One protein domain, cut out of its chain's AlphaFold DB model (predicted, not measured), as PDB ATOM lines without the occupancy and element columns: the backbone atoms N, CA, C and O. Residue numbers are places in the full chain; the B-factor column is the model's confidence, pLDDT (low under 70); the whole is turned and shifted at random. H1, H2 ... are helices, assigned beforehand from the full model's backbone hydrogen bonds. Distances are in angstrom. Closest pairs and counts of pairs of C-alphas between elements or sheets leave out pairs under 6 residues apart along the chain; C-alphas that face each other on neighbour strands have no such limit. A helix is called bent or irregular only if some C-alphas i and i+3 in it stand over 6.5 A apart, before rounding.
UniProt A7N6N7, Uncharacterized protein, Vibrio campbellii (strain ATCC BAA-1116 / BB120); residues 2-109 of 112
ATOM      1  N   LEU A   2      21.343  47.682  71.074       72.75
ATOM      2  CA  LEU A   2      21.953  46.374  70.757       72.75
ATOM      3  C   LEU A   2      23.451  46.435  70.393       72.75
ATOM      4  O   LEU A   2      24.228  45.656  70.927       72.75
ATOM      5  N   LEU A   3      23.877  47.405  69.574       72.94
ATOM      6  CA  LEU A   3      25.294  47.564  69.195       72.94
ATOM      7  C   LEU A   3      26.203  47.958  70.372       72.94
ATOM      8  O   LEU A   3      27.335  47.499  70.454       72.94
ATOM      9  N   PHE A   4      25.698  48.771  71.304       71.88
ATOM     10  CA  PHE A   4      26.435  49.147  72.518       71.88
ATOM     11  C   PHE A   4      26.608  47.941  73.447       71.88
ATOM     12  O   PHE A   4      27.685  47.721  73.988       71.88
ATOM     13  N   PHE A   5      25.559  47.125  73.575       68.75
ATOM     14  CA  PHE A   5      25.594  45.898  74.363       68.75
ATOM     15  C   PHE A   5      26.553  44.865  73.758       68.75
ATOM     16  O   PHE A   5      27.357  44.283  74.475       68.75
ATOM     17  N   GLN A   6      26.540  44.703  72.433       70.19
ATOM     18  CA  GLN A   6      27.461  43.814  71.725       70.19
ATOM     19  C   GLN A   6      28.920  44.284  71.813       70.19
ATOM     20  O   GLN A   6      29.808  43.466  72.023       70.19
ATOM     21  N   TYR A   7      29.176  45.591  71.718       67.56
ATOM     22  CA  TYR A   7      30.516  46.150  71.914       67.56
ATOM     23  C   TYR A   7      31.018  45.968  73.352       67.56
ATOM     24  O   TYR A   7      32.196  45.706  73.561       67.56
ATOM     25  N   PHE A   8      30.131  46.065  74.345       68.19
ATOM     26  CA  PHE A   8      30.474  45.840  75.750       68.19
ATOM     27  C   PHE A   8      30.709  44.355  76.082       68.19
ATOM     28  O   PHE A   8      31.552  44.039  76.915       68.19
ATOM     29  N   LEU A   9      29.989  43.445  75.421       66.12
ATOM     30  CA  LEU A   9      30.130  41.995  75.596       66.12
ATOM     31  C   LEU A   9      31.306  41.398  74.822       66.12
ATOM     32  O   LEU A   9      31.924  40.454  75.297       66.12
ATOM     33  N   SER A  10      31.665  41.968  73.672       69.06
ATOM     34  CA  SER A  10      32.723  41.424  72.816       69.06
ATOM     35  C   SER A  10      34.076  41.203  73.527       69.06
ATOM     36  O   SER A  10      34.683  40.156  73.295       69.06
ATOM     37  N   PRO A  11      34.565  42.099  74.412       68.81
ATOM     38  CA  PRO A  11      35.777  41.853  75.196       68.81
ATOM     39  C   PRO A  11      35.601  40.741  76.240       68.81
ATOM     40  O   PRO A  11      36.524  39.960  76.472       68.81
ATOM     41  N   LEU A  12      34.410  40.656  76.847       68.69
ATOM     42  CA  LEU A  12      34.070  39.647  77.854       68.69
ATOM     43  C   LEU A  12      34.017  38.248  77.233       68.69
ATOM     44  O   LEU A  12      34.491  37.295  77.846       68.69
ATOM     45  N   ASP A  13      33.518  38.127  76.004       75.44
ATOM     46  CA  ASP A  13      33.452  36.858  75.274       75.44
ATOM     47  C   ASP A  13      34.857  36.276  75.031       75.44
ATOM     48  O   ASP A  13      35.081  35.072  75.187       75.44
ATOM     49  N   ILE A  14      35.840  37.129  74.715       76.19
ATOM     50  CA  ILE A  14      37.233  36.718  74.474       76.19
ATOM     51  C   ILE A  14      37.898  36.238  75.773       76.19
ATOM     52  O   ILE A  14      38.555  35.197  75.781       76.19
ATOM     53  N   GLN A  15      37.701  36.960  76.877       85.00
ATOM     54  CA  GLN A  15      38.239  36.615  78.201       85.00
ATOM     55  C   GLN A  15      37.555  35.391  78.827       85.00
ATOM     56  O   GLN A  15      38.174  34.586  79.523       85.00
ATOM     57  N   LEU A  16      36.264  35.203  78.565       86.62
ATOM     58  CA  LEU A  16      35.558  34.000  78.989       86.62
ATOM     59  C   LEU A  16      36.058  32.780  78.207       86.62
ATOM     60  O   LEU A  16      36.211  31.695  78.771       86.62
ATOM     61  N   THR A  17      36.372  32.968  76.924       87.19
ATOM     62  CA  THR A  17      36.950  31.919  76.079       87.19
ATOM     63  C   THR A  17      38.309  31.462  76.613       87.19
ATOM     64  O   THR A  17      38.535  30.257  76.708       87.19
ATOM     65  N   THR A  18      39.198  32.374  77.028       89.44
ATOM     66  CA  THR A  18      40.494  31.989  77.624       89.44
ATOM     67  C   THR A  18      40.320  31.198  78.910       89.44
ATOM     68  O   THR A  18      40.927  30.136  79.055       89.44
ATOM     69  N   PHE A  19      39.428  31.649  79.791       92.12
ATOM     70  CA  PHE A  19      39.071  30.936  81.013       92.12
ATOM     71  C   PHE A  19      38.602  29.503  80.733       92.12
ATOM     72  O   PHE A  19      39.109  28.556  81.335       92.12
ATOM     73  N   LEU A  20      37.667  29.326  79.795       92.19
ATOM     74  CA  LEU A  20      37.149  28.013  79.405       92.19
ATOM     75  C   LEU A  20      38.242  27.118  78.818       92.19
ATOM     76  O   LEU A  20      38.323  25.948  79.184       92.19
ATOM     77  N   VAL A  21      39.104  27.658  77.955       92.00
ATOM     78  CA  VAL A  21      40.219  26.913  77.353       92.00
ATOM     79  C   VAL A  21      41.181  26.409  78.428       92.00
ATOM     80  O   VAL A  21      41.524  25.226  78.432       92.00
ATOM     81  N   VAL A  22      41.580  27.265  79.373       92.75
ATOM     82  CA  VAL A  22      42.498  26.884  80.458       92.75
ATOM     83  C   VAL A  22      41.841  25.913  81.428       92.75
ATOM     84  O   VAL A  22      42.478  24.947  81.845       92.75
ATOM     85  N   LEU A  23      40.570  26.120  81.772       93.38
ATOM     86  CA  LEU A  23      39.855  25.249  82.697       93.38
ATOM     87  C   LEU A  23      39.631  23.863  82.092       93.38
ATOM     88  O   LEU A  23      39.947  22.870  82.741       93.38
ATOM     89  N   VAL A  24      39.128  23.775  80.858       94.25
ATOM     90  CA  VAL A  24      38.873  22.493  80.183       94.25
ATOM     91  C   VAL A  24      40.187  21.780  79.873       94.25
ATOM     92  O   VAL A  24      40.326  20.602  80.199       94.25
ATOM     93  N   GLY A  25      41.177  22.486  79.318       91.88
ATOM     94  CA  GLY A  25      42.504  21.924  79.064       91.88
ATOM     95  C   GLY A  25      43.179  21.443  80.351       91.88
ATOM     96  O   GLY A  25      43.692  20.327  80.413       91.88
ATOM     97  N   GLY A  26      43.098  22.245  81.412       90.44
ATOM     98  CA  GLY A  26      43.578  21.889  82.741       90.44
ATOM     99  C   GLY A  26      42.847  20.689  83.339       90.44
ATOM    100  O   GLY A  26      43.488  19.809  83.901       90.44
ATOM    101  N   LEU A  27      41.526  20.583  83.183       91.56
ATOM    102  CA  LEU A  27      40.750  19.441  83.676       91.56
ATOM    103  C   LEU A  27      41.142  18.133  82.969       91.56
ATOM    104  O   LEU A  27      41.224  17.090  83.615       91.56
ATOM    105  N   ILE A  28      41.444  18.196  81.669       91.62
ATOM    106  CA  ILE A  28      41.997  17.061  80.919       91.62
ATOM    107  C   ILE A  28      43.356  16.661  81.512       91.62
ATOM    108  O   ILE A  28      43.566  15.491  81.816       91.62
ATOM    109  N   LEU A  29      44.252  17.621  81.763       89.50
ATOM    110  CA  LEU A  29      45.554  17.376  82.405       89.50
ATOM    111  C   LEU A  29      45.423  16.809  83.830       89.50
ATOM    112  O   LEU A  29      46.201  15.940  84.229       89.50
ATOM    113  N   TYR A  30      44.422  17.262  84.590       89.19
ATOM    114  CA  TYR A  30      44.096  16.726  85.911       89.19
ATOM    115  C   TYR A  30      43.624  15.276  85.840       89.19
ATOM    116  O   TYR A  30      44.011  14.474  86.686       89.19
ATOM    117  N   ALA A  31      42.838  14.912  84.822       88.75
ATOM    118  CA  ALA A  31      42.421  13.527  84.612       88.75
ATOM    119  C   ALA A  31      43.626  12.587  84.405       88.75
ATOM    120  O   ALA A  31      43.567  11.427  84.804       88.75
ATOM    121  N   PHE A  32      44.739  13.100  83.865       90.62
ATOM    122  CA  PHE A  32      46.015  12.382  83.762       90.62
ATOM    123  C   PHE A  32      46.885  12.439  85.035       90.62
ATOM    124  O   PHE A  32      47.960  11.844  85.060       90.62
ATOM    125  N   ILE A  33      46.440  13.113  86.105       84.62
ATOM    126  CA  ILE A  33      47.152  13.275  87.393       84.62
ATOM    127  C   ILE A  33      48.497  14.021  87.227       84.62
ATOM    128  O   ILE A  33      49.402  13.918  88.049       84.62
ATOM    129  N   TRP A  34      48.659  14.801  86.155       80.56
ATOM    130  CA  TRP A  34      49.906  15.536  85.899       80.56
ATOM    131  C   TRP A  34      49.977  16.872  86.637       80.56
ATOM    132  O   TRP A  34      51.065  17.347  86.948       80.56
ATOM    133  N   VAL A  35      48.823  17.480  86.914       83.31
ATOM    134  CA  VAL A  35      48.715  18.816  87.511       83.31
ATOM    135  C   VAL A  35      47.676  18.788  88.626       83.31
ATOM    136  O   VAL A  35      46.644  18.129  88.499       83.31
ATOM    137  N   GLY A  36      47.928  19.502  89.725       84.81
ATOM    138  CA  GLY A  36      46.983  19.605  90.830       84.81
ATOM    139  C   GLY A  36      45.725  20.391  90.450       84.81
ATOM    140  O   GLY A  36      45.792  21.429  89.795       84.81
ATOM    141  N   ALA A  37      44.557  19.943  90.926       85.56
ATOM    142  CA  ALA A  37      43.290  20.642  90.683       85.56
ATOM    143  C   ALA A  37      43.291  22.095  91.203       85.56
ATOM    144  O   ALA A  37      42.570  22.938  90.672       85.56
ATOM    145  N   GLY A  38      44.083  22.386  92.242       87.81
ATOM    146  CA  GLY A  38      44.263  23.742  92.765       87.81
ATOM    147  C   GLY A  38      44.961  24.662  91.762       87.81
ATOM    148  O   GLY A  38      44.436  25.730  91.452       87.81
ATOM    149  N   ASP A  39      46.083  24.211  91.202       89.50
ATOM    150  CA  ASP A  39      46.901  24.975  90.251       89.50
ATOM    151  C   ASP A  39      46.109  25.336  88.989       89.50
ATOM    152  O   ASP A  39      46.157  26.470  88.516       89.50
ATOM    153  N   ILE A  40      45.298  24.397  88.492       91.31
ATOM    154  CA  ILE A  40      44.427  24.604  87.328       91.31
ATOM    155  C   ILE A  40      43.368  25.665  87.604       91.31
ATOM    156  O   ILE A  40      43.173  26.564  86.790       91.31
ATOM    157  N   LYS A  41      42.680  25.583  88.750       92.19
ATOM    158  CA  LYS A  41      41.670  26.584  89.128       92.19
ATOM    159  C   LYS A  41      42.299  27.966  89.248       92.19
ATOM    160  O   LYS A  41      41.693  28.946  88.826       92.19
ATOM    161  N   TYR A  42      43.510  28.035  89.792       92.19
ATOM    162  CA  TYR A  42      44.222  29.293  89.945       92.19
ATOM    163  C   TYR A  42      44.639  29.893  88.595       92.19
ATOM    164  O   TYR A  42      44.322  31.050  88.317       92.19
ATOM    165  N   ALA A  43      45.250  29.094  87.717       92.06
ATOM    166  CA  ALA A  43      45.603  29.514  86.361       92.06
ATOM    167  C   ALA A  43      44.368  29.905  85.530       92.06
ATOM    168  O   ALA A  43      44.416  30.879  84.781       92.06
ATOM    169  N   ALA A  44      43.241  29.202  85.696       93.00
ATOM    170  CA  ALA A  44      41.989  29.534  85.023       93.00
ATOM    171  C   ALA A  44      41.496  30.932  85.422       93.00
ATOM    172  O   ALA A  44      41.249  31.759  84.549       93.00
ATOM    173  N   VAL A  45      41.431  31.247  86.720       93.06
ATOM    174  CA  VAL A  45      41.007  32.582  87.185       93.06
ATOM    175  C   VAL A  45      41.922  33.681  86.643       93.06
ATOM    176  O   VAL A  45      41.430  34.702  86.173       93.06
ATOM    177  N   LEU A  46      43.241  33.468  86.645       91.00
ATOM    178  CA  LEU A  46      44.188  34.447  86.105       91.00
ATOM    179  C   LEU A  46      44.047  34.621  84.587       91.00
ATOM    180  O   LEU A  46      44.139  35.740  84.087       91.00
ATOM    181  N   SER A  47      43.750  33.552  83.847       90.88
ATOM    182  CA  SER A  47      43.548  33.626  82.395       90.88
ATOM    183  C   SER A  47      42.357  34.488  81.972       90.88
ATOM    184  O   SER A  47      42.367  35.021  80.868       90.88
ATOM    185  N   LEU A  48      41.387  34.708  82.865       89.75
ATOM    186  CA  LEU A  48      40.242  35.591  82.627       89.75
ATOM    187  C   LEU A  48      40.665  37.058  82.438       89.75
ATOM    188  O   LEU A  48      39.953  37.843  81.826       89.75
ATOM    189  N   THR A  49      41.841  37.432  82.943       87.69
ATOM    190  CA  THR A  49      42.374  38.797  82.812       87.69
ATOM    191  C   THR A  49      43.215  39.004  81.554       87.69
ATOM    192  O   THR A  49      43.579  40.137  81.253       87.69
ATOM    193  N   ILE A  50      43.502  37.936  80.801       86.38
ATOM    194  CA  ILE A  50      44.444  37.948  79.679       86.38
ATOM    195  C   ILE A  50      43.702  37.589  78.379       86.38
ATOM    196  O   ILE A  50      42.988  36.585  78.348       86.38
ATOM    197  N   PRO A  51      43.865  38.355  77.283       85.31
ATOM    198  CA  PRO A  51      43.373  37.968  75.963       85.31
ATOM    199  C   PRO A  51      44.038  36.681  75.445       85.31
ATOM    200  O   PRO A  51      45.185  36.369  75.758       85.31
ATOM    201  N   LEU A  52      43.331  35.947  74.581       82.44
ATOM    202  CA  LEU A  52      43.747  34.618  74.102       82.44
ATOM    203  C   LEU A  52      45.128  34.592  73.439       82.44
ATOM    204  O   LEU A  52      45.863  33.620  73.594       82.44
ATOM    205  N   GLN A  53      45.491  35.665  72.743       85.25
ATOM    206  CA  GLN A  53      46.783  35.805  72.070       85.25
ATOM    207  C   GLN A  53      47.981  35.748  73.036       85.25
ATOM    208  O   GLN A  53      49.017  35.181  72.700       85.25
ATOM    209  N   ASP A  54      47.816  36.257  74.257       86.75
ATOM    210  CA  ASP A  54      48.891  36.377  75.246       86.75
ATOM    211  C   ASP A  54      48.871  35.237  76.273       86.75
ATOM    212  O   ASP A  54      49.796  35.079  77.072       86.75
ATOM    213  N   LEU A  55      47.841  34.386  76.223       88.12
ATOM    214  CA  LEU A  55      47.720  33.205  77.071       88.12
ATOM    215  C   LEU A  55      48.928  32.272  76.918       88.12
ATOM    216  O   LEU A  55      49.470  31.786  77.912       88.12
ATOM    217  N   LEU A  56      49.360  32.035  75.674       90.19
ATOM    218  CA  LEU A  56      50.504  31.171  75.384       90.19
ATOM    219  C   LEU A  56      51.785  31.733  76.013       90.19
ATOM    220  O   LEU A  56      52.575  30.986  76.588       90.19
ATOM    221  N   TRP A  57      51.960  33.053  75.962       90.50
ATOM    222  CA  TRP A  57      53.109  33.724  76.558       90.50
ATOM    223  C   TRP A  57      53.094  33.630  78.088       90.50
ATOM    224  O   TRP A  57      54.122  33.312  78.687       90.50
ATOM    225  N   SER A  58      51.925  33.781  78.720       90.06
ATOM    226  CA  SER A  58      51.756  33.554  80.165       90.06
ATOM    227  C   SER A  58      52.095  32.131  80.586       90.06
ATOM    228  O   SER A  58      52.777  31.934  81.590       90.06
ATOM    229  N   LEU A  59      51.666  31.127  79.816       91.25
ATOM    230  CA  LEU A  59      51.992  29.720  80.068       91.25
ATOM    231  C   LEU A  59      53.500  29.459  79.967       91.25
ATOM    232  O   LEU A  59      54.060  28.767  80.817       91.25
ATOM    233  N   VAL A  60      54.166  30.038  78.964       93.44
ATOM    234  CA  VAL A  60      55.622  29.937  78.801       93.44
ATOM    235  C   VAL A  60      56.342  30.605  79.974       93.44
ATOM    236  O   VAL A  60      57.209  29.984  80.585       93.44
ATOM    237  N   MET A  61      55.951  31.824  80.352       92.88
ATOM    238  CA  MET A  61      56.539  32.532  81.494       92.88
ATOM    239  C   MET A  61      56.328  31.778  82.808       92.88
ATOM    240  O   MET A  61      57.270  31.613  83.583       92.88
ATOM    241  N   MET A  62      55.130  31.238  83.032       94.19
ATOM    242  CA  MET A  62      54.835  30.361  84.165       94.19
ATOM    243  C   MET A  62      55.749  29.129  84.180       94.19
ATOM    244  O   MET A  62      56.279  28.783  85.234       94.19
ATOM    245  N   ALA A  63      55.966  28.480  83.033       91.88
ATOM    246  CA  ALA A  63      56.858  27.327  82.931       91.88
ATOM    247  C   ALA A  63      58.322  27.699  83.224       91.88
ATOM    248  O   ALA A  63      59.003  26.962  83.936       91.88
ATOM    249  N   PHE A  64      58.795  28.855  82.749       94.31
ATOM    250  CA  PHE A  64      60.138  29.358  83.055       94.31
ATOM    251  C   PHE A  64      60.322  29.636  84.548       94.31
ATOM    252  O   PHE A  64      61.283  29.154  85.149       94.31
ATOM    253  N   VAL A  65      59.390  30.364  85.168       94.19
ATOM    254  CA  VAL A  65      59.452  30.670  86.605       94.19
ATOM    255  C   VAL A  65      59.305  29.394  87.433       94.19
ATOM    256  O   VAL A  65      60.032  29.207  88.406       94.19
ATOM    257  N   GLY A  66      58.418  28.481  87.033       91.81
ATOM    258  CA  GLY A  66      58.240  27.181  87.678       91.81
ATOM    259  C   GLY A  66      59.486  26.305  87.584       91.81
ATOM    260  O   GLY A  66      59.891  25.708  88.579       91.81
ATOM    261  N   GLY A  67      60.148  26.283  86.426       91.44
ATOM    262  CA  GLY A  67      61.425  25.599  86.229       91.44
ATOM    263  C   GLY A  67      62.544  26.206  87.076       91.44
ATOM    264  O   GLY A  67      63.289  25.480  87.738       91.44
ATOM    265  N   PHE A  68      62.631  27.536  87.138       93.25
ATOM    266  CA  PHE A  68      63.575  28.225  88.018       93.25
ATOM    267  C   PHE A  68      63.312  27.902  89.497       93.25
ATOM    268  O   PHE A  68      64.231  27.543  90.228       93.25
ATOM    269  N   LEU A  69      62.051  27.931  89.934       90.81
ATOM    270  CA  LEU A  69      61.666  27.583  91.300       90.81
ATOM    271  C   LEU A  69      62.013  26.121  91.625       90.81
ATOM    272  O   LEU A  69      62.613  25.843  92.661       90.81
ATOM    273  N   ALA A  70      61.699  25.189  90.723       89.94
ATOM    274  CA  ALA A  70      62.001  23.771  90.890       89.94
ATOM    275  C   ALA A  70      63.512  23.503  90.959       89.94
ATOM    276  O   ALA A  70      63.964  22.744  91.816       89.94
ATOM    277  N   THR A  71      64.308  24.150  90.102       90.19
ATOM    278  CA  THR A  71      65.774  24.028  90.129       90.19
ATOM    279  C   THR A  71      66.370  24.635  91.396       90.19
ATOM    280  O   THR A  71      67.209  23.990  92.023       90.19
ATOM    281  N   ALA A  72      65.896  25.801  91.842       88.88
ATOM    282  CA  ALA A  72      66.323  26.413  93.098       88.88
ATOM    283  C   ALA A  72      66.026  25.505  94.302       88.88
ATOM    284  O   ALA A  72      66.911  25.270  95.125       88.88
ATOM    285  N   TYR A  73      64.824  24.921  94.374       87.56
ATOM    286  CA  TYR A  73      64.463  23.958  95.421       87.56
ATOM    287  C   TYR A  73      65.299  22.676  95.349       87.56
ATOM    288  O   TYR A  73      65.734  22.172  96.384       87.56
ATOM    289  N   LEU A  74      65.567  22.156  94.148       86.25
ATOM    290  CA  LEU A  74      66.401  20.969  93.957       86.25
ATOM    291  C   LEU A  74      67.844  21.216  94.415       86.25
ATOM    292  O   LEU A  74      68.414  20.392  95.130       86.25
ATOM    293  N   VAL A  75      68.426  22.350  94.024       87.69
ATOM    294  CA  VAL A  75      69.790  22.754  94.384       87.69
ATOM    295  C   VAL A  75      69.895  23.007  95.884       87.69
ATOM    296  O   VAL A  75      70.807  22.483  96.518       87.69
ATOM    297  N   ASN A  76      68.933  23.726  96.468       84.44
ATOM    298  CA  ASN A  76      68.884  23.995  97.903       84.44
ATOM    299  C   ASN A  76      68.766  22.690  98.706       84.44
ATOM    300  O   ASN A  76      69.569  22.433  99.595       84.44
ATOM    301  N   ARG A  77      67.863  21.785  98.311       79.88
ATOM    302  CA  ARG A  77      67.742  20.460  98.934       79.88
ATOM    303  C   ARG A  77      69.025  19.633  98.815       79.88
ATOM    304  O   ARG A  77      69.366  18.905  99.738       79.88
ATOM    305  N   LYS A  78      69.742  19.737  97.692       80.94
ATOM    306  CA  LYS A  78      70.998  19.008  97.464       80.94
ATOM    307  C   LYS A  78      72.185  19.594  98.243       80.94
ATOM    308  O   LYS A  78      73.076  18.835  98.608       80.94
ATOM    309  N   LEU A  79      72.214  20.910  98.478       77.62
ATOM    310  CA  LEU A  79      73.312  21.621  99.153       77.62
ATOM    311  C   LEU A  79      73.116  21.779 100.668       77.62
ATOM    312  O   LEU A  79      74.100  21.753 101.399       77.62
ATOM    313  N   VAL A  80      71.880  21.981 101.137       70.62
ATOM    314  CA  VAL A  80      71.606  22.493 102.491       70.62
ATOM    315  C   VAL A  80      71.135  21.412 103.469       70.62
ATOM    316  O   VAL A  80      71.336  21.586 104.668       70.62
ATOM    317  N   THR A  81      70.573  20.273 103.035       58.25
ATOM    318  CA  THR A  81      69.958  19.331 103.995       58.25
ATOM    319  C   THR A  81      70.293  17.841 103.819       58.25
ATOM    320  O   THR A  81      69.627  17.084 103.120       58.25
ATOM    321  N   ASN A  82      71.244  17.397 104.655       55.16
ATOM    322  CA  ASN A  82      71.254  16.104 105.366       55.16
ATOM    323  C   ASN A  82      70.400  16.179 106.664       55.16
ATOM    324  O   ASN A  82      70.578  15.414 107.605       55.16
ATOM    325  N   THR A  83      69.505  17.165 106.795       53.50
ATOM    326  CA  THR A  83      68.725  17.397 108.020       53.50
ATOM    327  C   THR A  83      67.316  17.863 107.680       53.50
ATOM    328  O   THR A  83      67.132  18.848 106.980       53.50
ATOM    329  N   ALA A  84      66.345  17.126 108.220       47.81
ATOM    330  CA  ALA A  84      64.911  17.407 108.257       47.81
ATOM    331  C   ALA A  84      64.159  17.355 106.911       47.81
ATOM    332  O   ALA A  84      63.947  18.351 106.233       47.81
ATOM    333  N   ASN A  85      63.737  16.140 106.543       53.34
ATOM    334  CA  ASN A  85      62.341  15.651 106.486       53.34
ATOM    335  C   ASN A  85      61.141  16.635 106.466       53.34
ATOM    336  O   ASN A  85      60.029  16.225 106.802       53.34
ATOM    337  N   THR A  86      61.273  17.889 106.049       57.59
ATOM    338  CA  THR A  86      60.100  18.733 105.824       57.59
ATOM    339  C   THR A  86      59.499  18.331 104.480       57.59
ATOM    340  O   THR A  86      60.053  18.613 103.419       57.59
ATOM    341  N   LYS A  87      58.366  17.619 104.518       61.03
ATOM    342  CA  LYS A  87      57.521  17.317 103.348       61.03
ATOM    343  C   LYS A  87      56.788  18.579 102.873       61.03
ATOM    344  O   LYS A  87      55.579  18.553 102.657       61.03
ATOM    345  N   GLU A  88      57.490  19.698 102.785       67.38
ATOM    346  CA  GLU A  88      56.909  20.928 102.272       67.38
ATOM    347  C   GLU A  88      56.806  20.810 100.754       67.38
ATOM    348  O   GLU A  88      57.784  20.500 100.067       67.38
ATOM    349  N   GLY A  89      55.591  20.978 100.238       70.81
ATOM    350  CA  GLY A  89      55.366  21.051  98.803       70.81
ATOM    351  C   GLY A  89      56.062  22.280  98.226       70.81
ATOM    352  O   GLY A  89      56.199  23.302  98.895       70.81
ATOM    353  N   ILE A  90      56.493  22.192  96.969       81.12
ATOM    354  CA  ILE A  90      56.992  23.368  96.256       81.12
ATOM    355  C   ILE A  90      55.802  24.323  96.075       81.12
ATOM    356  O   ILE A  90      54.750  23.884  95.599       81.12
ATOM    357  N   PRO A  91      55.923  25.609  96.444       86.38
ATOM    358  CA  PRO A  91      54.835  26.573  96.328       86.38
ATOM    359  C   PRO A  91      54.634  26.996  94.862       86.38
ATOM    360  O   PRO A  91      54.987  28.104  94.459       86.38
ATOM    361  N   TYR A  92      54.047  26.111  94.050       85.88
ATOM    362  CA  TYR A  92      53.796  26.339  92.620       85.88
ATOM    363  C   TYR A  92      52.894  27.543  92.347       85.88
ATOM    364  O   TYR A  92      53.046  28.188  91.311       85.88
ATOM    365  N   GLY A  93      52.037  27.913  93.305       88.25
ATOM    366  CA  GLY A  93      51.233  29.133  93.236       88.25
ATOM    367  C   GLY A  93      52.068  30.377  92.921       88.25
ATOM    368  O   GLY A  93      51.643  31.182  92.105       88.25
ATOM    369  N   ILE A  94      53.292  30.483  93.456       90.38
ATOM    370  CA  ILE A  94      54.195  31.614  93.184       90.38
ATOM    371  C   ILE A  94      54.580  31.657  91.703       90.38
ATOM    372  O   ILE A  94      54.545  32.720  91.085       90.38
ATOM    373  N   ALA A  95      54.909  30.507  91.113       92.88
ATOM    374  CA  ALA A  95      55.264  30.430  89.700       92.88
ATOM    375  C   ALA A  95      54.085  30.806  88.792       92.88
ATOM    376  O   ALA A  95      54.269  31.531  87.814       92.88
ATOM    377  N   ILE A  96      52.875  30.369  89.152       92.50
ATOM    378  CA  ILE A  96      51.643  30.711  88.433       92.50
ATOM    379  C   ILE A  96      51.369  32.215  88.537       92.50
ATOM    380  O   ILE A  96      51.173  32.867  87.513       92.50
ATOM    381  N   SER A  97      51.423  32.790  89.743       93.75
ATOM    382  CA  SER A  97      51.204  34.226  89.952       93.75
ATOM    383  C   SER A  97      52.192  35.061  89.147       93.75
ATOM    384  O   SER A  97      51.779  35.942  88.403       93.75
ATOM    385  N   VAL A  98      53.495  34.789  89.271       93.19
ATOM    386  CA  VAL A  98      54.538  35.581  88.604       93.19
ATOM    387  C   VAL A  98      54.441  35.436  87.085       93.19
ATOM    388  O   VAL A  98      54.505  36.441  86.384       93.19
ATOM    389  N   GLY A  99      54.229  34.217  86.576       92.00
ATOM    390  CA  GLY A  99      54.095  33.968  85.140       92.00
ATOM    391  C   GLY A  99      52.961  34.768  84.500       92.00
ATOM    392  O   GLY A  99      53.172  35.412  83.477       92.00
ATOM    393  N   PHE A 100      51.785  34.791  85.132       91.88
ATOM    394  CA  PHE A 100      50.630  35.537  84.628       91.88
ATOM    395  C   PHE A 100      50.750  37.047  84.876       91.88
ATOM    396  O   PHE A 100      50.480  37.834  83.970       91.88
ATOM    397  N   TYR A 101      51.189  37.479  86.065       92.19
ATOM    398  CA  TYR A 101      51.307  38.908  86.374       92.19
ATOM    399  C   TYR A 101      52.337  39.621  85.503       92.19
ATOM    400  O   TYR A 101      52.096  40.762  85.122       92.19
ATOM    401  N   LEU A 102      53.450  38.973  85.143       90.38
ATOM    402  CA  LEU A 102      54.434  39.573  84.238       90.38
ATOM    403  C   LEU A 102      53.813  39.941  82.886       90.38
ATOM    404  O   LEU A 102      54.064  41.027  82.365       90.38
ATOM    405  N   VAL A 103      52.962  39.075  82.339       88.94
ATOM    406  CA  VAL A 103      52.294  39.323  81.056       88.94
ATOM    407  C   VAL A 103      51.211  40.387  81.194       88.94
ATOM    408  O   VAL A 103      51.175  41.312  80.385       88.94
ATOM    409  N   ILE A 104      50.402  40.333  82.256       87.81
ATOM    410  CA  ILE A 104      49.381  41.354  82.548       87.81
ATOM    411  C   ILE A 104      50.022  42.745  82.677       87.81
ATOM    412  O   ILE A 104      49.514  43.726  82.141       87.81
ATOM    413  N   LEU A 105      51.156  42.856  83.372       87.19
ATOM    414  CA  LEU A 105      51.872  44.126  83.516       87.19
ATOM    415  C   LEU A 105      52.466  44.605  82.186       87.19
ATOM    416  O   LEU A 105      52.423  45.797  81.887       87.19
ATOM    417  N   THR A 106      52.961  43.681  81.363       85.31
ATOM    418  CA  THR A 106      53.516  44.010  80.043       85.31
ATOM    419  C   THR A 106      52.435  44.541  79.098       85.31
ATOM    420  O   THR A 106      52.667  45.532  78.417       85.31
ATOM    421  N   GLN A 107      51.228  43.968  79.119       74.31
ATOM    422  CA  GLN A 107      50.087  44.444  78.320       74.31
ATOM    423  C   GLN A 107      49.653  45.872  78.656       74.31
ATOM    424  O   GLN A 107      49.185  46.600  77.785       74.31
ATOM    425  N   ASN A 108      49.796  46.273  79.919       64.31
ATOM    426  CA  ASN A 108      49.426  47.610  80.377       64.31
ATOM    427  C   ASN A 108      50.504  48.664  80.088       64.31
ATOM    428  O   ASN A 108      50.293  49.843  80.376       64.31
ATOM    429  N   THR A 109      51.656  48.268  79.539       58.47
ATOM    430  CA  THR A 109      52.715  49.208  79.171       58.47
ATOM    431  C   THR A 109      52.430  49.729  77.760       58.47
ATOM    432  O   THR A 109      52.527  48.951  76.809       58.47
TER     433      THR A 109
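What this domain is: This is residues 2 to 109 of the 112 residues of an uncharacterized protein of Vibrio campbellii (strain ATCC BAA-1116 / BB120) (UniProt A7N6N7). Two helical hairpins, H1 with H2 and H3 with H4, join in a flat, up-and-down bundle, each helix running against the one before it. Residues 2 to 10 of H1 and residues 75 to 89 stick out at opposite ends. The printed part has 108 residues with four named helices, all helix, loose, radius of gyration of the C-alphas 17.3 A, spanning 67 by 35 by 17 A.

Where its parts are: H1, residues 2 to 31, 41.1 A, begins at C-alpha 2 (21.953, 46.374, 70.757) and has a kink of 35 degrees near residue 11. H2 is residues 37 to 47, H3 residues 52 to 80, 41.6 A, and H4 residues 92 to 107, ending at C-alpha 107 (50.087, 44.444, 78.320). H1 and H3 are only just irregular: C-alphas 8 and 11 are 6.7 A apart, 53 and 56 6.8 A.

How they stand to each other: H1 touches H2, opposite ways at a shallow tilt of 24 degrees; the closest C-alphas, Phe 19 and Ala 44, are 5.2 A apart. H1 touches H3 with residues 14 to 18 alone, closest C-alphas Thr 18 and Leu 52, 5.5 A. H2 touches H4, the same way at 8 degrees, closest C-alphas Ala 43 and Ile 96, 6.5 A. H3 touches H4, opposite ways at a steep tilt of 40 degrees, closest C-alphas Met 62 and Gly 99, 3.8 A. H1 and H4 are apart. In H2 every O i to N i+4 pair is within hydrogen-bond range; H1 has 23 of 26, H3 23 of 25, H4 11 of 12.

The domain as a whole: The C-alphas farthest apart, Leu 2 and Asn 82, are 67.4 A apart. The printed part has no cut; the link H3 to H4 is long. pLDDT is under 70 at residues 5, 7 to 12, 81 to 88 and 108 to 109.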